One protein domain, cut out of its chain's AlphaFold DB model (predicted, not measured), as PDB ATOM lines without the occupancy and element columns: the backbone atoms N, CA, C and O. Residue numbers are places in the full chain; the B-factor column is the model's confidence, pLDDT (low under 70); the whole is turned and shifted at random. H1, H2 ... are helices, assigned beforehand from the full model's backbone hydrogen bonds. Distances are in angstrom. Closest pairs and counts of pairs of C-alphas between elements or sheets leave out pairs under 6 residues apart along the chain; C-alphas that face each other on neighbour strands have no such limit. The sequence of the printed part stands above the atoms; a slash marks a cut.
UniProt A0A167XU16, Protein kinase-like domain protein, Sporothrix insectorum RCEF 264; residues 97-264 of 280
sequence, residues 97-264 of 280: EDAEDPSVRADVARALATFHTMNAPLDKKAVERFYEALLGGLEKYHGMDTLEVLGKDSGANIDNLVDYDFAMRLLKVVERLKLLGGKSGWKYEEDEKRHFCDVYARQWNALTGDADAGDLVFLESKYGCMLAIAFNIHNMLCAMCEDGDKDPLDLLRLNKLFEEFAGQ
ATOM      1  N   GLU A  97     -34.314 -39.286   6.330       82.94
ATOM      2  CA  GLU A  97     -34.959 -39.129   7.634       82.94
ATOM      3  C   GLU A  97     -33.959 -38.772   8.746       82.94
ATOM      4  O   GLU A  97     -34.306 -38.059   9.684       82.94
ATOM      5  N   ASP A  98     -32.691 -39.195   8.644       82.00
ATOM      6  CA  ASP A  98     -31.662 -38.810   9.626       82.00
ATOM      7  C   ASP A  98     -31.427 -37.295   9.621       82.00
ATOM      8  O   ASP A  98     -31.067 -36.698  10.636       82.00
ATOM      9  N   ALA A  99     -31.636 -36.657   8.468       79.06
ATOM     10  CA  ALA A  99     -31.474 -35.223   8.303       79.06
ATOM     11  C   ALA A  99     -32.608 -34.420   8.975       79.06
ATOM     12  O   ALA A  99     -32.494 -33.197   9.088       79.06
ATOM     13  N   GLU A 100     -33.669 -35.082   9.456       80.44
ATOM     14  CA  GLU A 100     -34.741 -34.483  10.261       80.44
ATOM     15  C   GLU A 100     -34.325 -34.274  11.735       80.44
ATOM     16  O   GLU A 100     -34.911 -33.446  12.444       80.44
ATOM     17  N   ASP A 101     -33.272 -34.957  12.203       84.75
ATOM     18  CA  ASP A 101     -32.740 -34.793  13.557       84.75
ATOM     19  C   ASP A 101     -31.923 -33.483  13.674       84.75
ATOM     20  O   ASP A 101     -30.900 -33.302  12.996       84.75
ATOM     21  N   PRO A 102     -32.315 -32.546  14.565       83.19
ATOM     22  CA  PRO A 102     -31.577 -31.303  14.777       83.19
ATOM     23  C   PRO A 102     -30.110 -31.504  15.179       83.19
ATOM     24  O   PRO A 102     -29.261 -30.698  14.797       83.19
ATOM     25  N   SER A 103     -29.802 -32.551  15.944       91.44
ATOM     26  CA  SER A 103     -28.441 -32.845  16.393       91.44
ATOM     27  C   SER A 103     -27.551 -33.291  15.233       91.44
ATOM     28  O   SER A 103     -26.462 -32.737  15.068       91.44
ATOM     29  N   VAL A 104     -28.065 -34.167  14.363       88.50
ATOM     30  CA  VAL A 104     -27.391 -34.615  13.137       88.50
ATOM     31  C   VAL A 104     -27.141 -33.431  12.206       88.50
ATOM     32  O   VAL A 104     -26.015 -33.231  11.750       88.50
ATOM     33  N   ARG A 105     -28.138 -32.564  11.983       88.25
ATOM     34  CA  ARG A 105     -27.944 -31.336  11.189       88.25
ATOM     35  C   ARG A 105     -26.855 -30.437  11.756       88.25
ATOM     36  O   ARG A 105     -26.072 -29.866  10.997       88.25
ATOM     37  N   ALA A 106     -26.802 -30.298  13.077       83.88
ATOM     38  CA  ALA A 106     -25.786 -29.491  13.733       83.88
ATOM     39  C   ALA A 106     -24.381 -30.107  13.579       83.88
ATOM     40  O   ALA A 106     -23.417 -29.364  13.384       83.88
ATOM     41  N   ASP A 107     -24.253 -31.437  13.630       91.06
ATOM     42  CA  ASP A 107     -23.000 -32.145  13.333       91.06
ATOM     43  C   ASP A 107     -22.563 -31.943  11.881       91.06
ATOM     44  O   ASP A 107     -21.416 -31.567  11.634       91.06
ATOM     45  N   VAL A 108     -23.481 -32.080  10.921       89.19
ATOM     46  CA  VAL A 108     -23.203 -31.821   9.501       89.19
ATOM     47  C   VAL A 108     -22.764 -30.369   9.286       89.19
ATOM     48  O   VAL A 108     -21.782 -30.124   8.586       89.19
ATOM     49  N   ALA A 109     -23.425 -29.398   9.925       82.00
ATOM     50  CA  ALA A 109     -23.044 -27.986   9.849       82.00
ATOM     51  C   ALA A 109     -21.617 -27.743  10.359       82.00
ATOM     52  O   ALA A 109     -20.838 -27.033   9.718       82.00
ATOM     53  N   ARG A 110     -21.255 -28.360  11.492       87.56
ATOM     54  CA  ARG A 110     -19.901 -28.280  12.058       87.56
ATOM     55  C   ARG A 110     -18.864 -28.923  11.146       87.56
ATOM     56  O   ARG A 110     -17.814 -28.320  10.912       87.56
ATOM     57  N   ALA A 111     -19.155 -30.111  10.620       88.25
ATOM     58  CA  ALA A 111     -18.269 -30.823   9.706       88.25
ATOM     59  C   ALA A 111     -18.024 -30.003   8.432       88.25
ATOM     60  O   ALA A 111     -16.880 -29.840   8.012       88.25
ATOM     61  N   LEU A 112     -19.075 -29.394   7.874       86.19
ATOM     62  CA  LEU A 112     -18.974 -28.549   6.687       86.19
ATOM     63  C   LEU A 112     -18.171 -27.267   6.948       86.19
ATOM     64  O   LEU A 112     -17.316 -26.904   6.142       86.19
ATOM     65  N   ALA A 113     -18.401 -26.590   8.079       82.50
ATOM     66  CA  ALA A 113     -17.610 -25.422   8.471       82.50
ATOM     67  C   ALA A 113     -16.128 -25.787   8.618       82.50
ATOM     68  O   ALA A 113     -15.262 -25.109   8.070       82.50
ATOM     69  N   THR A 114     -15.848 -26.912   9.276       87.12
ATOM     70  CA  THR A 114     -14.488 -27.435   9.433       87.12
ATOM     71  C   THR A 114     -13.837 -27.683   8.075       87.12
ATOM     72  O   THR A 114     -12.762 -27.148   7.805       87.12
ATOM     73  N   PHE A 115     -14.524 -28.399   7.182       85.69
ATOM     74  CA  PHE A 115     -14.035 -28.677   5.836       85.69
ATOM     75  C   PHE A 115     -13.754 -27.392   5.041       85.69
ATOM     76  O   PHE A 115     -12.687 -27.264   4.445       85.69
ATOM     77  N   HIS A 116     -14.649 -26.396   5.082       83.81
ATOM     78  CA  HIS A 116     -14.463 -25.125   4.363       83.81
ATOM     79  C   HIS A 116     -13.297 -24.274   4.894       83.81
ATOM     80  O   HIS A 116     -12.759 -23.448   4.156       83.81
ATOM     81  N   THR A 117     -12.900 -24.462   6.152       84.75
ATOM     82  CA  THR A 117     -11.749 -23.765   6.753       84.75
ATOM     83  C   THR A 117     -10.433 -24.531   6.624       84.75
ATOM     84  O   THR A 117      -9.375 -23.990   6.946       84.75
ATOM     85  N   MET A 118     -10.469 -25.777   6.144       84.50
ATOM     86  CA  MET A 118      -9.269 -26.585   5.984       84.50
ATOM     87  C   MET A 118      -8.288 -25.908   5.022       84.50
ATOM     88  O   MET A 118      -8.639 -25.503   3.909       84.50
ATOM     89  N   ASN A 119      -7.019 -25.852   5.421       82.94
ATOM     90  CA  ASN A 119      -5.948 -25.480   4.511       82.94
ATOM     91  C   ASN A 119      -5.580 -26.688   3.637       82.94
ATOM     92  O   ASN A 119      -4.685 -27.463   3.972       82.94
ATOM     93  N   ALA A 120      -6.338 -26.886   2.559       80.25
ATOM     94  CA  ALA A 120      -6.106 -27.974   1.620       80.25
ATOM     95  C   ALA A 120      -4.722 -27.845   0.947       80.25
ATOM     96  O   ALA A 120      -4.317 -26.731   0.610       80.25
ATOM     97  N   PRO A 121      -4.024 -28.961   0.670       81.44
ATOM     98  CA  PRO A 121      -2.718 -28.975  -0.002       81.44
ATOM     99  C   PRO A 121      -2.835 -28.743  -1.521       81.44
ATOM    100  O   PRO A 121      -2.035 -29.266  -2.292       81.44
ATOM    101  N   LEU A 122      -3.879 -28.039  -1.960       84.62
ATOM    102  CA  LEU A 122      -4.232 -27.846  -3.361       84.62
ATOM    103  C   LEU A 122      -4.290 -26.358  -3.678       84.62
ATOM    104  O   LEU A 122      -4.771 -25.558  -2.871       84.62
ATOM    105  N   ASP A 123      -3.860 -26.006  -4.886       82.19
ATOM    106  CA  ASP A 123      -3.964 -24.638  -5.371       82.19
ATOM    107  C   ASP A 123      -5.434 -24.233  -5.485       82.19
ATOM    108  O   ASP A 123      -6.233 -24.838  -6.209       82.19
ATOM    109  N   LYS A 124      -5.804 -23.175  -4.758       80.62
ATOM    110  CA  LYS A 124      -7.153 -22.619  -4.824       80.62
ATOM    111  C   LYS A 124      -7.362 -21.985  -6.193       80.62
ATOM    112  O   LYS A 124      -6.657 -21.054  -6.581       80.62
ATOM    113  N   LYS A 125      -8.367 -22.474  -6.914       81.62
ATOM    114  CA  LYS A 125      -8.807 -21.895  -8.184       81.62
ATOM    115  C   LYS A 125      -9.832 -20.796  -7.912       81.62
ATOM    116  O   LYS A 125     -10.619 -20.888  -6.972       81.62
ATOM    117  N   ALA A 126      -9.809 -19.755  -8.738       81.31
ATOM    118  CA  ALA A 126     -10.769 -18.662  -8.656       81.31
ATOM    119  C   ALA A 126     -12.192 -19.181  -8.919       81.31
ATOM    120  O   ALA A 126     -12.428 -19.878  -9.912       81.31
ATOM    121  N   VAL A 127     -13.136 -18.835  -8.040       78.56
ATOM    122  CA  VAL A 127     -14.536 -19.287  -8.125       78.56
ATOM    123  C   VAL A 127     -15.234 -18.751  -9.380       78.56
ATOM    124  O   VAL A 127     -16.149 -19.372  -9.910       78.56
ATOM    125  N   GLU A 128     -14.751 -17.633  -9.923       80.44
ATOM    126  CA  GLU A 128     -15.207 -17.038 -11.178       80.44
ATOM    127  C   GLU A 128     -15.155 -18.032 -12.334       80.44
ATOM    128  O   GLU A 128     -16.110 -18.116 -13.101       80.44
ATOM    129  N   ARG A 129     -14.093 -18.844 -12.406       81.69
ATOM    130  CA  ARG A 129     -13.937 -19.841 -13.471       81.69
ATOM    131  C   ARG A 129     -15.003 -20.933 -13.393       81.69
ATOM    132  O   ARG A 129     -15.431 -21.433 -14.426       81.69
ATOM    133  N   PHE A 130     -15.451 -21.287 -12.185       83.00
ATOM    134  CA  PHE A 130     -16.574 -22.208 -11.997       83.00
ATOM    135  C   PHE A 130     -17.881 -21.602 -12.505       83.00
ATOM    136  O   PHE A 130     -18.631 -22.275 -13.212       83.00
ATOM    137  N   TYR A 131     -18.134 -20.325 -12.206       80.62
ATOM    138  CA  TYR A 131     -19.320 -19.637 -12.713       80.62
ATOM    139  C   TYR A 131     -19.315 -19.536 -14.238       80.62
ATOM    140  O   TYR A 131     -20.333 -19.819 -14.856       80.62
ATOM    141  N   GLU A 132     -18.184 -19.184 -14.846       83.31
ATOM    142  CA  GLU A 132     -18.033 -19.119 -16.304       83.31
ATOM    143  C   GLU A 132     -18.284 -20.481 -16.965       83.31
ATOM    144  O   GLU A 132     -19.045 -20.563 -17.927       83.31
ATOM    145  N   ALA A 133     -17.701 -21.552 -16.415       83.88
ATOM    146  CA  ALA A 133     -17.891 -22.914 -16.906       83.88
ATOM    147  C   ALA A 133     -19.362 -23.354 -16.829       83.88
ATOM    148  O   ALA A 133     -19.911 -23.848 -17.813       83.88
ATOM    149  N   LEU A 134     -20.019 -23.130 -15.686       80.94
ATOM    150  CA  LEU A 134     -21.418 -23.509 -15.487       80.94
ATOM    151  C   LEU A 134     -22.372 -22.678 -16.359       80.94
ATOM    152  O   LEU A 134     -23.276 -23.238 -16.976       80.94
ATOM    153  N   LEU A 135     -22.166 -21.358 -16.443       80.88
ATOM    154  CA  LEU A 135     -22.977 -20.472 -17.284       80.88
ATOM    155  C   LEU A 135     -22.840 -20.834 -18.765       80.88
ATOM    156  O   LEU A 135     -23.852 -21.045 -19.428       80.88
ATOM    157  N   GLY A 136     -21.609 -20.977 -19.262       80.94
ATOM    158  CA  GLY A 136     -21.359 -21.357 -20.653       80.94
ATOM    159  C   GLY A 136     -21.792 -22.790 -20.975       80.94
ATOM    160  O   GLY A 136     -22.121 -23.097 -22.117       80.94
ATOM    161  N   GLY A 137     -21.810 -23.683 -19.982       80.12
ATOM    162  CA  GLY A 137     -22.389 -25.016 -20.105       80.12
ATOM    163  C   GLY A 137     -23.907 -24.973 -20.273       80.12
ATOM    164  O   GLY A 137     -24.435 -25.613 -21.175       80.12
ATOM    165  N   LEU A 138     -24.598 -24.197 -19.432       78.50
ATOM    166  CA  LEU A 138     -26.058 -24.067 -19.451       78.50
ATOM    167  C   LEU A 138     -26.592 -23.301 -20.668       78.50
ATOM    168  O   LEU A 138     -27.647 -23.656 -21.186       78.50
ATOM    169  N   GLU A 139     -25.872 -22.283 -21.145       80.94
ATOM    170  CA  GLU A 139     -26.267 -21.478 -22.312       80.94
ATOM    171  C   GLU A 139     -26.471 -22.332 -23.574       80.94
ATOM    172  O   GLU A 139     -27.356 -22.052 -24.377       80.94
ATOM    173  N   LYS A 140     -25.712 -23.423 -23.715       78.62
ATOM    174  CA  LYS A 140     -25.794 -24.335 -24.865       78.62
ATOM    175  C   LYS A 140     -27.135 -25.054 -24.986       78.62
ATOM    176  O   LYS A 140     -27.464 -25.504 -26.076       78.62
ATOM    177  N   TYR A 141     -27.875 -25.192 -23.888       73.25
ATOM    178  CA  TYR A 141     -29.129 -25.944 -23.857       73.25
ATOM    179  C   TYR A 141     -30.357 -25.099 -24.193       73.25
ATOM    180  O   TYR A 141     -31.409 -25.653 -24.506       73.25
ATOM    181  N   HIS A 142     -30.242 -23.773 -24.135       77.88
ATOM    182  CA  HIS A 142     -31.364 -22.882 -24.401       77.88
ATOM    183  C   HIS A 142     -31.768 -22.947 -25.882       77.88
ATOM    184  O   HIS A 142     -30.943 -22.705 -26.764       77.88
ATOM    185  N   GLY A 143     -33.033 -23.292 -26.150       75.25
ATOM    186  CA  GLY A 143     -33.555 -23.456 -27.513       75.25
ATOM    187  C   GLY A 143     -32.893 -24.585 -28.316       75.25
ATOM    188  O   GLY A 143     -32.840 -24.515 -29.542       75.25
ATOM    189  N   MET A 144     -32.320 -25.595 -27.650       76.69
ATOM    190  CA  MET A 144     -31.605 -26.676 -28.329       76.69
ATOM    191  C   MET A 144     -32.579 -27.743 -28.855       76.69
ATOM    192  O   MET A 144     -33.150 -28.502 -28.069       76.69
ATOM    193  N   ASP A 145     -32.694 -27.867 -30.183       76.50
ATOM    194  CA  ASP A 145     -33.585 -28.825 -30.873       76.50
ATOM    195  C   ASP A 145     -33.464 -30.266 -30.346       76.50
ATOM    196  O   ASP A 145     -34.439 -31.013 -30.291       76.50
ATOM    197  N   THR A 146     -32.261 -30.682 -29.939       73.12
ATOM    198  CA  THR A 146     -32.015 -32.029 -29.408       73.12
ATOM    199  C   THR A 146     -32.791 -32.299 -28.118       73.12
ATOM    200  O   THR A 146     -33.286 -33.411 -27.947       73.12
ATOM    201  N   LEU A 147     -32.940 -31.307 -27.232       71.94
ATOM    202  CA  LEU A 147     -33.748 -31.469 -26.023       71.94
ATOM    203  C   LEU A 147     -35.222 -31.592 -26.389       71.94
ATOM    204  O   LEU A 147     -35.859 -32.544 -25.954       71.94
ATOM    205  N   GLU A 148     -35.744 -30.738 -27.273       77.00
ATOM    206  CA  GLU A 148     -37.128 -30.877 -27.743       77.00
ATOM    207  C   GLU A 148     -37.423 -32.262 -28.334       77.00
ATOM    208  O   GLU A 148     -38.488 -32.833 -28.093       77.00
ATOM    209  N   VAL A 149     -36.489 -32.807 -29.121       79.94
ATOM    210  CA  VAL A 149     -36.615 -34.149 -29.704       79.94
ATOM    211  C   VAL A 149     -36.652 -35.218 -28.611       79.94
ATOM    212  O   VAL A 149     -37.514 -36.091 -28.663       79.94
ATOM    213  N   LEU A 150     -35.796 -35.131 -27.586       75.12
ATOM    214  CA  LEU A 150     -35.801 -36.059 -26.446       75.12
ATOM    215  C   LEU A 150     -37.112 -36.000 -25.644       75.12
ATOM    216  O   LEU A 150     -37.649 -37.042 -25.258       75.12
ATOM    217  N   GLY A 151     -37.669 -34.805 -25.433       73.88
ATOM    218  CA  GLY A 151     -38.979 -34.629 -24.797       73.88
ATOM    219  C   GLY A 151     -40.108 -35.291 -25.590       73.88
ATOM    220  O   GLY A 151     -40.909 -36.054 -25.046       73.88
ATOM    221  N   LYS A 152     -40.130 -35.074 -26.911       79.69
ATOM    222  CA  LYS A 152     -41.122 -35.676 -27.818       79.69
ATOM    223  C   LYS A 152     -41.001 -37.205 -27.867       79.69
ATOM    224  O   LYS A 152     -42.020 -37.887 -27.776       79.69
ATOM    225  N   ASP A 153     -39.782 -37.739 -27.955       78.19
ATOM    226  CA  ASP A 153     -39.507 -39.183 -28.030       78.19
ATOM    227  C   ASP A 153     -39.876 -39.942 -26.742       78.19
ATOM    228  O   ASP A 153     -40.276 -41.105 -26.798       78.19
ATOM    229  N   SER A 154     -39.741 -39.296 -25.584       69.56
ATOM    230  CA  SER A 154     -40.009 -39.882 -24.260       69.56
ATOM    231  C   SER A 154     -41.445 -39.671 -23.762       69.56
ATOM    232  O   SER A 154     -41.845 -40.260 -22.757       69.56
ATOM    233  N   GLY A 155     -42.229 -38.821 -24.436       75.62
ATOM    234  CA  GLY A 155     -43.569 -38.425 -24.000       75.62
ATOM    235  C   GLY A 155     -43.589 -37.486 -22.785       75.62
ATOM    236  O   GLY A 155     -44.652 -37.294 -22.189       75.62
ATOM    237  N   ALA A 156     -42.446 -36.903 -22.408       75.62
ATOM    238  CA  ALA A 156     -42.334 -35.932 -21.323       75.62
ATOM    239  C   ALA A 156     -42.431 -34.493 -21.859       75.62
ATOM    240  O   ALA A 156     -41.706 -34.106 -22.773       75.62
ATOM    241  N   ASN A 157     -43.299 -33.668 -21.263       78.38
ATOM    242  CA  ASN A 157     -43.340 -32.238 -21.573       78.38
ATOM    243  C   ASN A 157     -42.182 -31.522 -20.862       78.38
ATOM    244  O   ASN A 157     -42.163 -31.458 -19.632       78.38
ATOM    245  N   ILE A 158     -41.243 -30.988 -21.640       76.12
ATOM    246  CA  ILE A 158     -40.084 -30.227 -21.160       76.12
ATOM    247  C   ILE A 158     -39.971 -28.854 -21.841       76.12
ATOM    248  O   ILE A 158     -38.923 -28.224 -21.761       76.12
ATOM    249  N   ASP A 159     -41.030 -28.366 -22.494       78.88
ATOM    250  CA  ASP A 159     -40.991 -27.118 -23.279       78.88
ATOM    251  C   ASP A 159     -40.539 -25.932 -22.408       78.88
ATOM    252  O   ASP A 159     -39.652 -25.165 -22.772       78.88
ATOM    253  N   ASN A 160     -41.052 -25.865 -21.174       77.56
ATOM    254  CA  ASN A 160     -40.651 -24.847 -20.201       77.56
ATOM    255  C   ASN A 160     -39.157 -24.896 -19.850       77.56
ATOM    256  O   ASN A 160     -38.603 -23.867 -19.490       77.56
ATOM    257  N   LEU A 161     -38.525 -26.072 -19.889       75.31
ATOM    258  CA  LEU A 161     -37.093 -26.224 -19.636       75.31
ATOM    259  C   LEU A 161     -36.280 -25.711 -20.831       75.31
ATOM    260  O   LEU A 161     -35.274 -25.032 -20.631       75.31
ATOM    261  N   VAL A 162     -36.723 -26.028 -22.053       77.25
ATOM    262  CA  VAL A 162     -36.065 -25.641 -23.313       77.25
ATOM    263  C   VAL A 162     -36.089 -24.124 -23.514       77.25
ATOM    264  O   VAL A 162     -35.069 -23.537 -23.885       77.25
ATOM    265  N   ASP A 163     -37.222 -23.490 -23.212       80.62
ATOM    266  CA  ASP A 163     -37.447 -22.052 -23.406       80.62
ATOM    267  C   ASP A 163     -36.875 -21.175 -22.275       80.62
ATOM    268  O   ASP A 163     -36.926 -19.943 -22.336       80.62
ATOM    269  N   TYR A 164     -36.365 -21.777 -21.197       76.69
ATOM    270  CA  TYR A 164     -35.916 -21.027 -20.029       76.69
ATOM    271  C   TYR A 164     -34.449 -20.603 -20.138       76.69
ATOM    272  O   TYR A 164     -33.534 -21.424 -20.170       76.69
ATOM    273  N   ASP A 165     -34.206 -19.292 -20.082       78.19
ATOM    274  CA  ASP A 165     -32.860 -18.714 -20.062       78.19
ATOM    275  C   ASP A 165     -32.185 -18.892 -18.683       78.19
ATOM    276  O   ASP A 165     -32.126 -17.989 -17.830       78.19
ATOM    277  N   PHE A 166     -31.685 -20.110 -18.447       75.25
ATOM    278  CA  PHE A 166     -30.952 -20.487 -17.238       75.25
ATOM    279  C   PHE A 166     -29.728 -19.609 -17.005       75.25
ATOM    280  O   PHE A 166     -29.486 -19.188 -15.871       75.25
ATOM    281  N   ALA A 167     -28.969 -19.326 -18.064       73.31
ATOM    282  CA  ALA A 167     -27.715 -18.594 -17.978       73.31
ATOM    283  C   ALA A 167     -27.948 -17.175 -17.442       73.31
ATOM    284  O   ALA A 167     -27.342 -16.776 -16.444       73.31
ATOM    285  N   MET A 168     -28.902 -16.434 -18.009       78.94
ATOM    286  CA  MET A 168     -29.205 -15.072 -17.567       78.94
ATOM    287  C   MET A 168     -29.777 -15.028 -16.144       78.94
ATOM    288  O   MET A 168     -29.488 -14.106 -15.370       78.94
ATOM    289  N   ARG A 169     -30.596 -16.015 -15.755       78.81
ATOM    290  CA  ARG A 169     -31.108 -16.099 -14.379       78.81
ATOM    291  C   ARG A 169     -29.990 -16.405 -13.386       78.81
ATOM    292  O   ARG A 169     -29.943 -15.772 -12.329       78.81
ATOM    293  N   LEU A 170     -29.114 -17.353 -13.711       75.75
ATOM    294  CA  LEU A 170     -28.016 -17.766 -12.848       75.75
ATOM    295  C   LEU A 170     -26.953 -16.668 -12.721       75.75
ATOM    296  O   LEU A 170     -26.448 -16.453 -11.623       75.75
ATOM    297  N   LEU A 171     -26.694 -15.897 -13.781       77.06
ATOM    298  CA  LEU A 171     -25.805 -14.734 -13.733       77.06
ATOM    299  C   LEU A 171     -26.238 -13.745 -12.639       77.06
ATOM    300  O   LEU A 171     -25.428 -13.353 -11.801       77.06
ATOM    301  N   LYS A 172     -27.537 -13.427 -12.564       79.38
ATOM    302  CA  LYS A 172     -28.097 -12.550 -11.518       79.38
ATOM    303  C   LYS A 172     -27.925 -13.127 -10.109       79.38
ATOM    304  O   LYS A 172     -27.731 -12.379  -9.152       79.38
ATOM    305  N   VAL A 173     -28.015 -14.451  -9.963       76.19
ATOM    306  CA  VAL A 173     -27.770 -15.151  -8.688       76.19
ATOM    307  C   VAL A 173     -26.293 -15.053  -8.300       76.19
ATOM    308  O   VAL A 173     -25.990 -14.709  -7.160       76.19
ATOM    309  N   VAL A 174     -25.377 -15.281  -9.245       76.38
ATOM    310  CA  VAL A 174     -23.923 -15.192  -9.041       76.38
ATOM    311  C   VAL A 174     -23.491 -13.773  -8.673       76.38
ATOM    312  O   VAL A 174     -22.753 -13.594  -7.706       76.38
ATOM    313  N   GLU A 175     -23.968 -12.749  -9.384       78.31
ATOM    314  CA  GLU A 175     -23.710 -11.342  -9.042       78.31
ATOM    315  C   GLU A 175     -24.144 -11.032  -7.607       78.31
ATOM    316  O   GLU A 175     -23.453 -10.334  -6.863       78.31
ATOM    317  N   ARG A 176     -25.277 -11.601  -7.188       76.38
ATOM    318  CA  ARG A 176     -25.795 -11.406  -5.842       76.38
ATOM    319  C   ARG A 176     -24.989 -12.154  -4.781       76.38
ATOM    320  O   ARG A 176     -24.734 -11.566  -3.736       76.38
ATOM    321  N   LEU A 177     -24.548 -13.382  -5.054       70.56
ATOM    322  CA  LEU A 177     -23.616 -14.126  -4.195       70.56
ATOM    323  C   LEU A 177     -22.300 -13.371  -4.009       70.56
ATOM    324  O   LEU A 177     -21.843 -13.222  -2.879       70.56
ATOM    325  N   LYS A 178     -21.731 -12.838  -5.097       71.00
ATOM    326  CA  LYS A 178     -20.499 -12.035  -5.062       71.00
ATOM    327  C   LYS A 178     -20.652 -10.794  -4.184       71.00
ATOM    328  O   LYS A 178     -19.771 -10.509  -3.385       71.00
ATOM    329  N   LEU A 179     -21.783 -10.089  -4.285       72.69
ATOM    330  CA  LEU A 179     -22.083  -8.935  -3.425       72.69
ATOM    331  C   LEU A 179     -22.218  -9.294  -1.939       72.69
ATOM    332  O   LEU A 179     -22.040  -8.419  -1.096       72.69
ATOM    333  N   LEU A 180     -22.583 -10.537  -1.626       68.19
ATOM    334  CA  LEU A 180     -22.799 -11.008  -0.257       68.19
ATOM    335  C   LEU A 180     -21.577 -11.719   0.340       68.19
ATOM    336  O   LEU A 180     -21.560 -11.918   1.543       68.19
ATOM    337  N   GLY A 181     -20.571 -12.084  -0.464       65.38
ATOM    338  CA  GLY A 181     -19.458 -12.932  -0.016       65.38
ATOM    339  C   GLY A 181     -19.844 -14.408   0.171       65.38
ATOM    340  O   GLY A 181     -19.228 -15.106   0.970       65.38
ATOM    341  N   GLY A 182     -20.874 -14.875  -0.545       54.09
ATOM    342  CA  GLY A 182     -21.660 -16.035  -0.121       54.09
ATOM    343  C   GLY A 182     -21.043 -17.428  -0.261       54.09
ATOM    344  O   GLY A 182     -20.358 -17.723  -1.242       54.09
ATOM    345  N   LYS A 183     -21.383 -18.313   0.693       58.81
ATOM    346  CA  LYS A 183     -21.061 -19.760   0.718       58.81
ATOM    347  C   LYS A 183     -22.298 -20.628   0.382       58.81
ATOM    348  O   LYS A 183     -23.437 -20.198   0.554       58.81
ATOM    349  N   SER A 184     -22.098 -21.847  -0.142       44.31
ATOM    350  CA  SER A 184     -23.160 -22.707  -0.715       44.31
ATOM    351  C   SER A 184     -23.939 -23.561   0.311       44.31
ATOM    352  O   SER A 184     -23.407 -23.888   1.369       44.31
ATOM    353  N   GLY A 185     -25.200 -23.947   0.015       42.06
ATOM    354  CA  GLY A 185     -26.064 -24.696   0.954       42.06
ATOM    355  C   GLY A 185     -27.204 -25.548   0.347       42.06
ATOM    356  O   GLY A 185     -27.489 -25.458  -0.847       42.06
ATOM    357  N   TRP A 186     -27.813 -26.397   1.199       44.16
ATOM    358  CA  TRP A 186     -28.746 -27.522   0.924       44.16
ATOM    359  C   TRP A 186     -30.218 -27.267   1.354       44.16
ATOM    360  O   TRP A 186     -30.541 -26.237   1.951       44.16
ATOM    361  N   LYS A 187     -31.121 -28.218   1.045       46.94
ATOM    362  CA  LYS A 187     -32.582 -28.144   1.256       46.94
ATOM    363  C   LYS A 187     -33.027 -28.734   2.610       46.94
ATOM    364  O   LYS A 187     -32.879 -29.925   2.836       46.94
ATOM    365  N   TYR A 188     -33.635 -27.887   3.440       60.69
ATOM    366  CA  TYR A 188     -34.352 -28.182   4.693       60.69
ATOM    367  C   TYR A 188     -35.587 -27.263   4.799       60.69
ATOM    368  O   TYR A 188     -35.708 -26.331   3.992       60.69
ATOM    369  N   GLU A 189     -36.471 -27.447   5.778       68.12
ATOM    370  CA  GLU A 189     -37.504 -26.446   6.093       68.12
ATOM    371  C   GLU A 189     -36.870 -25.137   6.602       68.12
ATOM    372  O   GLU A 189     -35.724 -25.117   7.046       68.12
ATOM    373  N   GLU A 190     -37.565 -23.997   6.490       74.69
ATOM    374  CA  GLU A 190     -36.958 -22.676   6.771       74.69
ATOM    375  C   GLU A 190     -36.328 -22.585   8.171       74.69
ATOM    376  O   GLU A 190     -35.204 -22.095   8.294       74.69
ATOM    377  N   ASP A 191     -37.002 -23.089   9.205       78.50
ATOM    378  CA  ASP A 191     -36.491 -23.056  10.582       78.50
ATOM    379  C   ASP A 191     -35.266 -23.963  10.767       78.50
ATOM    380  O   ASP A 191     -34.304 -23.606  11.451       78.50
ATOM    381  N   GLU A 192     -35.247 -25.109  10.089       78.56
ATOM    382  CA  GLU A 192     -34.126 -26.049  10.096       78.56
ATOM    383  C   GLU A 192     -32.910 -25.471   9.364       78.56
ATOM    384  O   GLU A 192     -31.782 -25.567   9.855       78.56
ATOM    385  N   LYS A 193     -33.131 -24.801   8.224       78.12
ATOM    386  CA  LYS A 193     -32.073 -24.094   7.494       78.12
ATOM    387  C   LYS A 193     -31.481 -22.966   8.339       78.12
ATOM    388  O   LYS A 193     -30.265 -22.800   8.366       78.12
ATOM    389  N   ARG A 194     -32.320 -22.196   9.039       85.81
ATOM    390  CA  ARG A 194     -31.862 -21.120   9.933       85.81
ATOM    391  C   ARG A 194     -31.011 -21.668  11.066       85.81
ATOM    392  O   ARG A 194     -29.917 -21.162  11.297       85.81
ATOM    393  N   HIS A 195     -31.463 -22.747  11.703       85.94
ATOM    394  CA  HIS A 195     -30.687 -23.424  12.735       85.94
ATOM    395  C   HIS A 195     -29.327 -23.907  12.210       85.94
ATOM    396  O   HIS A 195     -28.298 -23.654  12.838       85.94
ATOM    397  N   PHE A 196     -29.301 -24.550  11.038       85.94
ATOM    398  CA  PHE A 196     -28.061 -24.982  10.392       85.94
ATOM    399  C   PHE A 196     -27.109 -23.802  10.152       85.94
ATOM    400  O   PHE A 196     -25.936 -23.871  10.516       85.94
ATOM    401  N   CYS A 197     -27.609 -22.706   9.576       87.25
ATOM    402  CA  CYS A 197     -26.812 -21.519   9.273       87.25
ATOM    403  C   CYS A 197     -26.280 -20.825  10.535       87.25
ATOM    404  O   CYS A 197     -25.134 -20.381  10.535       87.25
ATOM    405  N   ASP A 198     -27.051 -20.791  11.624       89.56
ATOM    406  CA  ASP A 198     -26.588 -20.295  12.925       89.56
ATOM    407  C   ASP A 198     -25.437 -21.140  13.485       89.56
ATOM    408  O   ASP A 198     -24.437 -20.601  13.968       89.56
ATOM    409  N   VAL A 199     -25.563 -22.470  13.433       90.25
ATOM    410  CA  VAL A 199     -24.513 -23.387  13.900       90.25
ATOM    411  C   VAL A 199     -23.263 -23.249  13.034       90.25
ATOM    412  O   VAL A 199     -22.159 -23.135  13.571       90.25
ATOM    413  N   TYR A 200     -23.439 -23.202  11.713       88.31
ATOM    414  CA  TYR A 200     -22.357 -22.994  10.760       88.31
ATOM    415  C   TYR A 200     -21.613 -21.685  11.040       88.31
ATOM    416  O   TYR A 200     -20.394 -21.705  11.191       88.31
ATOM    417  N   ALA A 201     -22.332 -20.565  11.175       90.00
ATOM    418  CA  ALA A 201     -21.743 -19.252  11.432       90.00
ATOM    419  C   ALA A 201     -20.929 -19.236  12.733       90.00
ATOM    420  O   ALA A 201     -19.801 -18.751  12.758       90.00
ATOM    421  N   ARG A 202     -21.453 -19.834  13.813       91.31
ATOM    422  CA  ARG A 202     -20.727 -19.935  15.092       91.31
ATOM    423  C   ARG A 202     -19.431 -20.728  14.956       91.31
ATOM    424  O   ARG A 202     -18.402 -20.281  15.457       91.31
ATOM    425  N   GLN A 203     -19.480 -21.883  14.293       91.12
ATOM    426  CA  GLN A 203     -18.294 -22.715  14.094       91.12
ATOM    427  C   GLN A 203     -17.273 -22.019  13.191       91.12
ATOM    428  O   GLN A 203     -16.086 -22.025  13.496       91.12
ATOM    429  N   TRP A 204     -17.736 -21.394  12.108       87.75
ATOM    430  CA  TRP A 204     -16.905 -20.621  11.193       87.75
ATOM    431  C   TRP A 204     -16.172 -19.498  11.927       87.75
ATOM    432  O   TRP A 204     -14.945 -19.480  11.944       87.75
ATOM    433  N   ASN A 205     -16.911 -18.636  12.627       91.69
ATOM    434  CA  ASN A 205     -16.351 -17.512  13.377       91.69
ATOM    435  C   ASN A 205     -15.340 -17.970  14.439       91.69
ATOM    436  O   ASN A 205     -14.317 -17.321  14.640       91.69
ATOM    437  N   ALA A 206     -15.588 -19.107  15.100       90.44
ATOM    438  CA  ALA A 206     -14.649 -19.678  16.064       90.44
ATOM    439  C   ALA A 206     -13.330 -20.144  15.418       90.44
ATOM    440  O   ALA A 206     -12.286 -20.092  16.066       90.44
ATOM    441  N   LEU A 207     -13.372 -20.601  14.163       85.81
ATOM    442  CA  LEU A 207     -12.209 -21.099  13.425       85.81
ATOM    443  C   LEU A 207     -11.436 -19.986  12.704       85.81
ATOM    444  O   LEU A 207     -10.213 -20.071  12.606       85.81
ATOM    445  N   THR A 208     -12.120 -18.959  12.195       87.75
ATOM    446  CA  THR A 208     -11.510 -17.913  11.354       87.75
ATOM    447  C   THR A 208     -11.320 -16.574  12.062       87.75
ATOM    448  O   THR A 208     -10.493 -15.774  11.631       87.75
ATOM    449  N   GLY A 209     -12.050 -16.326  13.154       88.38
ATOM    450  CA  GLY A 209     -12.116 -15.018  13.810       88.38
ATOM    451  C   GLY A 209     -13.102 -14.039  13.165       88.38
ATOM    452  O   GLY A 209     -13.109 -12.866  13.539       88.38
ATOM    453  N   ASP A 210     -13.925 -14.499  12.217       90.06
ATOM    454  CA  ASP A 210     -14.968 -13.687  11.584       90.06
ATOM    455  C   ASP A 210     -16.150 -13.401  12.534       90.06
ATOM    456  O   ASP A 210     -16.202 -13.851  13.681       90.06
ATOM    457  N   ALA A 211     -17.115 -12.616  12.049       90.44
ATOM    458  CA  ALA A 211     -18.305 -12.208  12.795       90.44
ATOM    459  C   ALA A 211     -19.592 -12.382  11.971       90.44
ATOM    460  O   ALA A 211     -20.506 -11.556  12.045       90.44
ATOM    461  N   ASP A 212     -19.663 -13.454  11.180       86.62
ATOM    462  CA  ASP A 212     -20.823 -13.760  10.347       86.62
ATOM    463  C   ASP A 212     -22.056 -14.022  11.226       86.62
ATOM    464  O   ASP A 212     -22.002 -14.770  12.208       86.62
ATOM    465  N   ALA A 213     -23.189 -13.413  10.871       89.38
ATOM    466  CA  ALA A 213     -24.480 -13.700  11.489       89.38
ATOM    467  C   ALA A 213     -25.175 -14.848  10.745       89.38
ATOM    468  O   ALA A 213     -25.143 -14.895   9.514       89.38
ATOM    469  N   GLY A 214     -25.873 -15.733  11.460       85.81
ATOM    470  CA  GLY A 214     -26.560 -16.860  10.825       85.81
ATOM    471  C   GLY A 214     -27.646 -16.445   9.830       85.81
ATOM    472  O   GLY A 214     -27.808 -17.114   8.819       85.81
ATOM    473  N   ASP A 215     -28.301 -15.292  10.014       85.50
ATOM    474  CA  ASP A 215     -29.223 -14.717   9.017       85.50
ATOM    475  C   ASP A 215     -28.534 -14.351   7.692       85.50
ATOM    476  O   ASP A 215     -29.130 -14.497   6.621       85.50
ATOM    477  N   LEU A 216     -27.284 -13.879   7.748       81.56
ATOM    478  CA  LEU A 216     -26.497 -13.582   6.552       81.56
ATOM    479  C   LEU A 216     -26.102 -14.887   5.856       81.56
ATOM    480  O   LEU A 216     -26.395 -15.051   4.675       81.56
ATOM    481  N   VAL A 217     -25.565 -15.853   6.607       83.38
ATOM    482  CA  VAL A 217     -25.239 -17.198   6.097       83.38
ATOM    483  C   VAL A 217     -26.482 -17.896   5.530       83.38
ATOM    484  O   VAL A 217     -26.415 -18.607   4.529       83.38
ATOM    485  N   PHE A 218     -27.652 -17.666   6.123       82.69
ATOM    486  CA  PHE A 218     -28.923 -18.182   5.634       82.69
ATOM    487  C   PHE A 218     -29.349 -17.546   4.312       82.69
ATOM    488  O   PHE A 218     -29.858 -18.223   3.419       82.69
ATOM    489  N   LEU A 219     -29.121 -16.247   4.151       81.25
ATOM    490  CA  LEU A 219     -29.358 -15.582   2.880       81.25
ATOM    491  C   LEU A 219     -28.412 -16.106   1.791       81.25
ATOM    492  O   LEU A 219     -28.857 -16.363   0.672       81.25
ATOM    493  N   GLU A 220     -27.133 -16.284   2.114       78.00
ATOM    494  CA  GLU A 220     -26.135 -16.861   1.210       78.00
ATOM    495  C   GLU A 220     -26.518 -18.275   0.777       78.00
ATOM    496  O   GLU A 220     -26.523 -18.569  -0.421       78.00
ATOM    497  N   SER A 221     -26.933 -19.119   1.726       77.06
ATOM    498  CA  SER A 221     -27.303 -20.505   1.448       77.06
ATOM    499  C   SER A 221     -28.494 -20.609   0.493       77.06
ATOM    500  O   SER A 221     -28.515 -21.518  -0.336       77.06
ATOM    501  N   LYS A 222     -29.438 -19.652   0.507       75.50
ATOM    502  CA  LYS A 222     -30.537 -19.601  -0.478       75.50
ATOM    503  C   LYS A 222     -30.026 -19.405  -1.902       75.50
ATOM    504  O   LYS A 222     -30.468 -20.104  -2.812       75.50
ATOM    505  N   TYR A 223     -29.079 -18.494  -2.106       71.69
ATOM    506  CA  TYR A 223     -28.477 -18.311  -3.426       71.69
ATOM    507  C   TYR A 223     -27.557 -19.482  -3.803       71.69
ATOM    508  O   TYR A 223     -27.554 -19.921  -4.951       71.69
ATOM    509  N   GLY A 224     -26.825 -20.034  -2.834       74.62
ATOM    510  CA  GLY A 224     -26.009 -21.233  -3.005       74.62
ATOM    511  C   GLY A 224     -26.817 -22.471  -3.400       74.62
ATOM    512  O   GLY A 224     -26.366 -23.257  -4.227       74.62
ATOM    513  N   CYS A 225     -28.030 -22.616  -2.867       74.88
ATOM    514  CA  CYS A 225     -28.956 -23.686  -3.224       74.88
ATOM    515  C   CYS A 225     -29.391 -23.578  -4.691       74.88
ATOM    516  O   CYS A 225     -29.350 -24.568  -5.416       74.88
ATOM    517  N   MET A 226     -29.710 -22.369  -5.169       74.25
ATOM    518  CA  MET A 226     -30.011 -22.151  -6.590       74.25
ATOM    519  C   MET A 226     -28.827 -22.536  -7.489       74.25
ATOM    520  O   MET A 226     -29.024 -23.177  -8.518       74.25
ATOM    521  N   LEU A 227     -27.599 -22.191  -7.090       76.50
ATOM    522  CA  LEU A 227     -26.385 -22.575  -7.815       76.50
ATOM    523  C   LEU A 227     -26.178 -24.099  -7.840       76.50
ATOM    524  O   LEU A 227     -25.848 -24.651  -8.886       76.50
ATOM    525  N   ALA A 228     -26.408 -24.781  -6.715       78.25
ATOM    526  CA  ALA A 228     -26.304 -26.236  -6.622       78.25
ATOM    527  C   ALA A 228     -27.351 -26.950  -7.491       78.25
ATOM    528  O   ALA A 228     -27.023 -27.911  -8.184       78.25
ATOM    529  N   ILE A 229     -28.595 -26.459  -7.510       77.94
ATOM    530  CA  ILE A 229     -29.643 -27.005  -8.381       77.94
ATOM    531  C   ILE A 229     -29.273 -26.797  -9.854       77.94
ATOM    532  O   ILE A 229     -29.384 -27.734 -10.638       77.94
ATOM    533  N   ALA A 230     -28.777 -25.613 -10.231       79.81
ATOM    534  CA  ALA A 230     -28.342 -25.345 -11.602       79.81
ATOM    535  C   ALA A 230     -27.182 -26.258 -12.041       79.81
ATOM    536  O   ALA A 230     -27.186 -26.754 -13.165       79.81
ATOM    537  N   PHE A 231     -26.226 -26.526 -11.148       80.19
ATOM    538  CA  PHE A 231     -25.162 -27.502 -11.380       80.19
ATOM    539  C   PHE A 231     -25.717 -28.920 -11.579       80.19
ATOM    540  O   PHE A 231     -25.337 -29.592 -12.530       80.19
ATOM    541  N   ASN A 232     -26.671 -29.362 -10.754       80.12
ATOM    542  CA  ASN A 232     -27.305 -30.673 -10.927       80.12
ATOM    543  C   ASN A 232     -28.065 -30.787 -12.256       80.12
ATOM    544  O   ASN A 232     -27.933 -31.798 -12.939       80.12
ATOM    545  N   ILE A 233     -28.815 -29.748 -12.641       80.38
ATOM    546  CA  ILE A 233     -29.508 -29.675 -13.937       80.38
ATOM    547  C   ILE A 233     -28.497 -29.798 -15.081       80.38
ATOM    548  O   ILE A 233     -28.687 -30.623 -15.971       80.38
ATOM    549  N   HIS A 234     -27.407 -29.028 -15.035       80.06
ATOM    550  CA  HIS A 234     -26.339 -29.099 -16.032       80.06
ATOM    551  C   HIS A 234     -25.756 -30.514 -16.144       80.06
ATOM    552  O   HIS A 234     -25.650 -31.050 -17.241       80.06
ATOM    553  N   ASN A 235     -25.439 -31.147 -15.013       75.75
ATOM    554  CA  ASN A 235     -24.829 -32.475 -15.001       75.75
ATOM    555  C   ASN A 235     -25.766 -33.550 -15.551       75.75
ATOM    556  O   ASN A 235     -25.320 -34.427 -16.286       75.75
ATOM    557  N   MET A 236     -27.054 -33.485 -15.209       77.69
ATOM    558  CA  MET A 236     -28.050 -34.404 -15.756       77.69
ATOM    559  C   MET A 236     -28.191 -34.223 -17.268       77.69
ATOM    560  O   MET A 236     -28.178 -35.207 -17.996       77.69
ATOM    561  N   LEU A 237     -28.234 -32.979 -17.754       75.19
ATOM    562  CA  LEU A 237     -28.270 -32.688 -19.188       75.19
ATOM    563  C   LEU A 237     -27.019 -33.203 -19.919       75.19
ATOM    564  O   LEU A 237     -27.149 -33.787 -20.992       75.19
ATOM    565  N   CYS A 238     -25.824 -33.037 -19.342       74.06
ATOM    566  CA  CYS A 238     -24.589 -33.616 -19.878       74.06
ATOM    567  C   CYS A 238     -24.680 -35.138 -20.005       74.06
ATOM    568  O   CYS A 238     -24.480 -35.655 -21.101       74.06
ATOM    569  N   ALA A 239     -25.033 -35.833 -18.917       72.06
ATOM    570  CA  ALA A 239     -25.133 -37.292 -18.905       72.06
ATOM    571  C   ALA A 239     -26.127 -37.797 -19.963       72.06
ATOM    572  O   ALA A 239     -25.809 -38.677 -20.758       72.06
ATOM    573  N   MET A 240     -27.298 -37.164 -20.056       72.75
ATOM    574  CA  MET A 240     -28.317 -37.541 -21.036       72.75
ATOM    575  C   MET A 240     -27.868 -37.300 -22.485       72.75
ATOM    576  O   MET A 240     -28.182 -38.097 -23.369       72.75
ATOM    577  N   CYS A 241     -27.121 -36.222 -22.749       68.38
ATOM    578  CA  CYS A 241     -26.557 -35.957 -24.075       68.38
ATOM    579  C   CYS A 241     -25.450 -36.948 -24.466       68.38
ATOM    580  O   CYS A 241     -25.359 -37.300 -25.642       68.38
ATOM    581  N   GLU A 242     -24.612 -37.371 -23.519       67.31
ATOM    582  CA  GLU A 242     -23.489 -38.288 -23.765       67.31
ATOM    583  C   GLU A 242     -23.955 -39.739 -23.956       67.31
ATOM    584  O   GLU A 242     -23.476 -40.416 -24.869       67.31
ATOM    585  N   ASP A 243     -24.946 -40.181 -23.181       60.84
ATOM    586  CA  ASP A 243     -25.465 -41.553 -23.230       60.84
ATOM    587  C   ASP A 243     -26.616 -41.739 -24.239       60.84
ATOM    588  O   ASP A 243     -27.109 -42.852 -24.441       60.84
ATOM    589  N   GLY A 244     -27.049 -40.658 -24.907       60.41
ATOM    590  CA  GLY A 244     -28.229 -40.667 -25.779       60.41
ATOM    591  C   GLY A 244     -29.496 -41.085 -25.028       60.41
ATOM    592  O   GLY A 244     -30.385 -41.710 -25.618       60.41
ATOM    593  N   ASP A 245     -29.532 -40.792 -23.727       62.38
ATOM    594  CA  ASP A 245     -30.482 -41.348 -22.778       62.38
ATOM    595  C   ASP A 245     -31.900 -40.833 -23.048       62.38
ATOM    596  O   ASP A 245     -32.139 -39.638 -23.246       62.38
ATOM    597  N   LYS A 246     -32.845 -41.771 -23.071       65.12
ATOM    598  CA  LYS A 246     -34.268 -41.534 -23.321       65.12
ATOM    599  C   LYS A 246     -35.134 -41.935 -22.128       65.12
ATOM    600  O   LYS A 246     -36.348 -42.038 -22.307       65.12
ATOM    601  N   ASP A 247     -34.554 -42.205 -20.953       70.56
ATOM    602  CA  ASP A 247     -35.329 -42.591 -19.774       70.56
ATOM    603  C   ASP A 247     -36.287 -41.450 -19.362       70.56
ATOM    604  O   ASP A 247     -35.855 -40.370 -18.936       70.56
ATOM    605  N   PRO A 248     -37.615 -41.655 -19.456       64.69
ATOM    606  CA  PRO A 248     -38.589 -40.647 -19.053       64.69
ATOM    607  C   PRO A 248     -38.513 -40.295 -17.556       64.69
ATOM    608  O   PRO A 248     -38.972 -39.221 -17.159       64.69
ATOM    609  N   LEU A 249     -37.937 -41.155 -16.705       72.31
ATOM    610  CA  LEU A 249     -37.739 -40.863 -15.284       72.31
ATOM    611  C   LEU A 249     -36.678 -39.789 -15.054       72.31
ATOM    612  O   LEU A 249     -36.836 -38.977 -14.137       72.31
ATOM    613  N   ASP A 250     -35.639 -39.741 -15.883       75.06
ATOM    614  CA  ASP A 250     -34.602 -38.721 -15.764       75.06
ATOM    615  C   ASP A 250     -35.094 -37.360 -16.254       75.06
ATOM    616  O   ASP A 250     -34.841 -36.352 -15.593       75.06
ATOM    617  N   LEU A 251     -35.951 -37.328 -17.282       75.50
ATOM    618  CA  LEU A 251     -36.667 -36.108 -17.680       75.50
ATOM    619  C   LEU A 251     -37.651 -35.623 -16.609       75.50
ATOM    620  O   LEU A 251     -37.741 -34.423 -16.345       75.50
ATOM    621  N   LEU A 252     -38.359 -36.533 -15.933       74.75
ATOM    622  CA  LEU A 252     -39.252 -36.162 -14.832       74.75
ATOM    623  C   LEU A 252     -38.472 -35.585 -13.639       74.75
ATOM    624  O   LEU A 252     -38.888 -34.593 -13.036       74.75
ATOM    625  N   ARG A 253     -37.327 -36.189 -13.303       79.00
ATOM    626  CA  ARG A 253     -36.411 -35.674 -12.274       79.00
ATOM    627  C   ARG A 253     -35.862 -34.303 -12.657       79.00
ATOM    628  O   ARG A 253     -35.827 -33.416 -11.806       79.00
ATOM    629  N   LEU A 254     -35.493 -34.118 -13.922       80.81
ATOM    630  CA  LEU A 254     -35.001 -32.852 -14.453       80.81
ATOM    631  C   LEU A 254     -36.061 -31.750 -14.362       80.81
ATOM    632  O   LEU A 254     -35.772 -30.668 -13.854       80.81
ATOM    633  N   ASN A 255     -37.306 -32.047 -14.746       78.19
ATOM    634  CA  ASN A 255     -38.437 -31.135 -14.575       78.19
ATOM    635  C   ASN A 255     -38.657 -30.764 -13.108       78.19
ATOM    636  O   ASN A 255     -38.832 -29.591 -12.795       78.19
ATOM    637  N   LYS A 256     -38.581 -31.729 -12.186       80.25
ATOM    638  CA  LYS A 256     -38.709 -31.452 -10.750       80.25
ATOM    639  C   LYS A 256     -37.602 -30.520 -10.241       80.25
ATOM    640  O   LYS A 256     -37.881 -29.608  -9.465       80.25
ATOM    641  N   LEU A 257     -36.355 -30.731 -10.667       81.94
ATOM    642  CA  LEU A 257     -35.237 -29.844 -10.324       81.94
ATOM    643  C   LEU A 257     -35.424 -28.446 -10.921       81.94
ATOM    644  O   LEU A 257     -35.152 -27.451 -10.249       81.94
ATOM    645  N   PHE A 258     -35.914 -28.363 -12.156       81.00
ATOM    646  CA  PHE A 258     -36.246 -27.099 -12.798       81.00
ATOM    647  C   PHE A 258     -37.360 -26.351 -12.066       81.00
ATOM    648  O   PHE A 258     -37.188 -25.176 -11.757       81.00
ATOM    649  N   GLU A 259     -38.470 -27.012 -11.743       80.38
ATOM    650  CA  GLU A 259     -39.570 -26.420 -10.979       80.38
ATOM    651  C   GLU A 259     -39.081 -25.904  -9.624       80.38
ATOM    652  O   GLU A 259     -39.449 -24.805  -9.204       80.38
ATOM    653  N   GLU A 260     -38.200 -26.658  -8.964       80.19
ATOM    654  CA  GLU A 260     -37.563 -26.215  -7.734       80.19
ATOM    655  C   GLU A 260     -36.708 -24.964  -7.966       80.19
ATOM    656  O   GLU A 260     -36.879 -23.978  -7.254       80.19
ATOM    657  N   PHE A 261     -35.847 -24.949  -8.986       81.25
ATOM    658  CA  PHE A 261     -35.035 -23.780  -9.329       81.25
ATOM    659  C   PHE A 261     -35.890 -22.546  -9.657       81.25
ATOM    660  O   PHE A 261     -35.631 -21.452  -9.149       81.25
ATOM    661  N   ALA A 262     -36.914 -22.708 -10.494       77.69
ATOM    662  CA  ALA A 262     -37.801 -21.638 -10.939       77.69
ATOM    663  C   ALA A 262     -38.692 -21.116  -9.799       77.69
ATOM    664  O   ALA A 262     -38.962 -19.915  -9.715       77.69
ATOM    665  N   GLY A 263     -39.103 -22.002  -8.889       74.00
ATOM    666  CA  GLY A 263     -39.867 -21.672  -7.689       74.00
ATOM    667  C   GLY A 263     -39.076 -20.861  -6.658       74.00
ATOM    668  O   GLY A 263     -39.675 -20.118  -5.872       74.00
ATOM    669  N   GLN A 264     -37.737 -20.929  -6.676       70.25
ATOM    670  CA  GLN A 264     -36.883 -20.116  -5.808       70.25
ATOM    671  C   GLN A 264     -36.940 -18.638  -6.232       70.25
ATOM    672  O   GLN A 264     -36.369 -18.186  -7.234       70.25
TER     673      GLN A 264
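Overview. This is residues 97 to 264 of the 280 residues of the protein "Protein kinase-like domain protein" of Sporothrix insectorum RCEF 264 (UniProt A0A167XU16). A 30-residue helix, H8, is the spine of this domain; H6 and H9 run beside it the opposite way, and H3 packs beside H6 and crosses H8. At the H8 start, H7 is set across it like the bar of a T and H2 packs on H7, while the short H4 and H5 sit toward the far end. The printed part has 168 residues, with nine named helices, H1 to H9 in chain order, and no named strand: all helix, part aligned and part crossed in its packing. It is only just compact, close to loose, with a radius of gyration of the C-alphas of 18.0 A, and only just elongated, spanning 54 by 36 by 28 A.

Arrangement. H8, residues 214 to 243, is the hub, touching four helices. H6, residues 166 to 180, touches residues 220 to 230 of H8 alone, closest at the C-alphas of Val 173 and Tyr 223, 6.2 A; the tilt is shallow, 30 degrees, opposite ways. H9, residues 248 to 263, forms a helical hairpin with H8, at a shallow tilt of 28 degrees; the closest C-alphas are those of Met 226 and Phe 261, 5.9 A. H3, residues 127 to 139, touches H6 at a shallow tilt of 18 degrees, opposite ways, with the C-alphas of Leu 135 and Ala 167 closest at 5.1 A. Residues 134 to 138 of H3 alone touch H8, at a steep tilt of 48 degrees; the closest C-alphas, of Leu 138 and His 234, are 6.1 A apart. H7, residues 190 to 208, is about perpendicular to H8, 77 degrees, and touches its residues 214 to 221 alone; the C-alphas of Asp 198 and Gly 214 are closest at 4.0 A. H2, residues 102 to 117, touches H7 at a steep tilt of 39 degrees, the same way, closest at the C-alphas of Ala 109 and Tyr 200, 5.1 A. H1, residues 97 to 100, is close to H2 but not clearly touching, its closest C-alphas being those of Ala 99 and Arg 105, 6.0 A. H4, residues 145 to 154, touches H5, residues 159 to 162, with the C-alphas of Leu 147 and Val 162 closest at 6.8 A. H4 and H8 are near each other, with 6 pairs of C-alphas within 10 A. Every O i to N i+4 pair is within hydrogen-bond range in H2, H3, H4, H6, H7 and H9, and 25 of 26 are in H8; H1 and H5 are too short for such a pair.

Along the chain. H8 runs 42.1 A, from C-alpha 214 at (-26.560, -16.860, 10.825) to C-alpha 243 at (-25.465, -41.553, -23.230). H7 is 26.3 A long, H2 22.7 A, H9 22.2 A and H6 21.1 A. H1 begins at C-alpha 97, (-34.959, -39.129, 7.634).

Size, cuts and confidence. The C-alphas of Asp 153 and Gly 209 are farthest apart, 55.5 A. The printed part has no cut and no long link; residues 119 to 126 stand free. The mean pLDDT of the printed part is 78.2, and it is under 70 at residues 154, 180 to 189, 241 to 246 and 248.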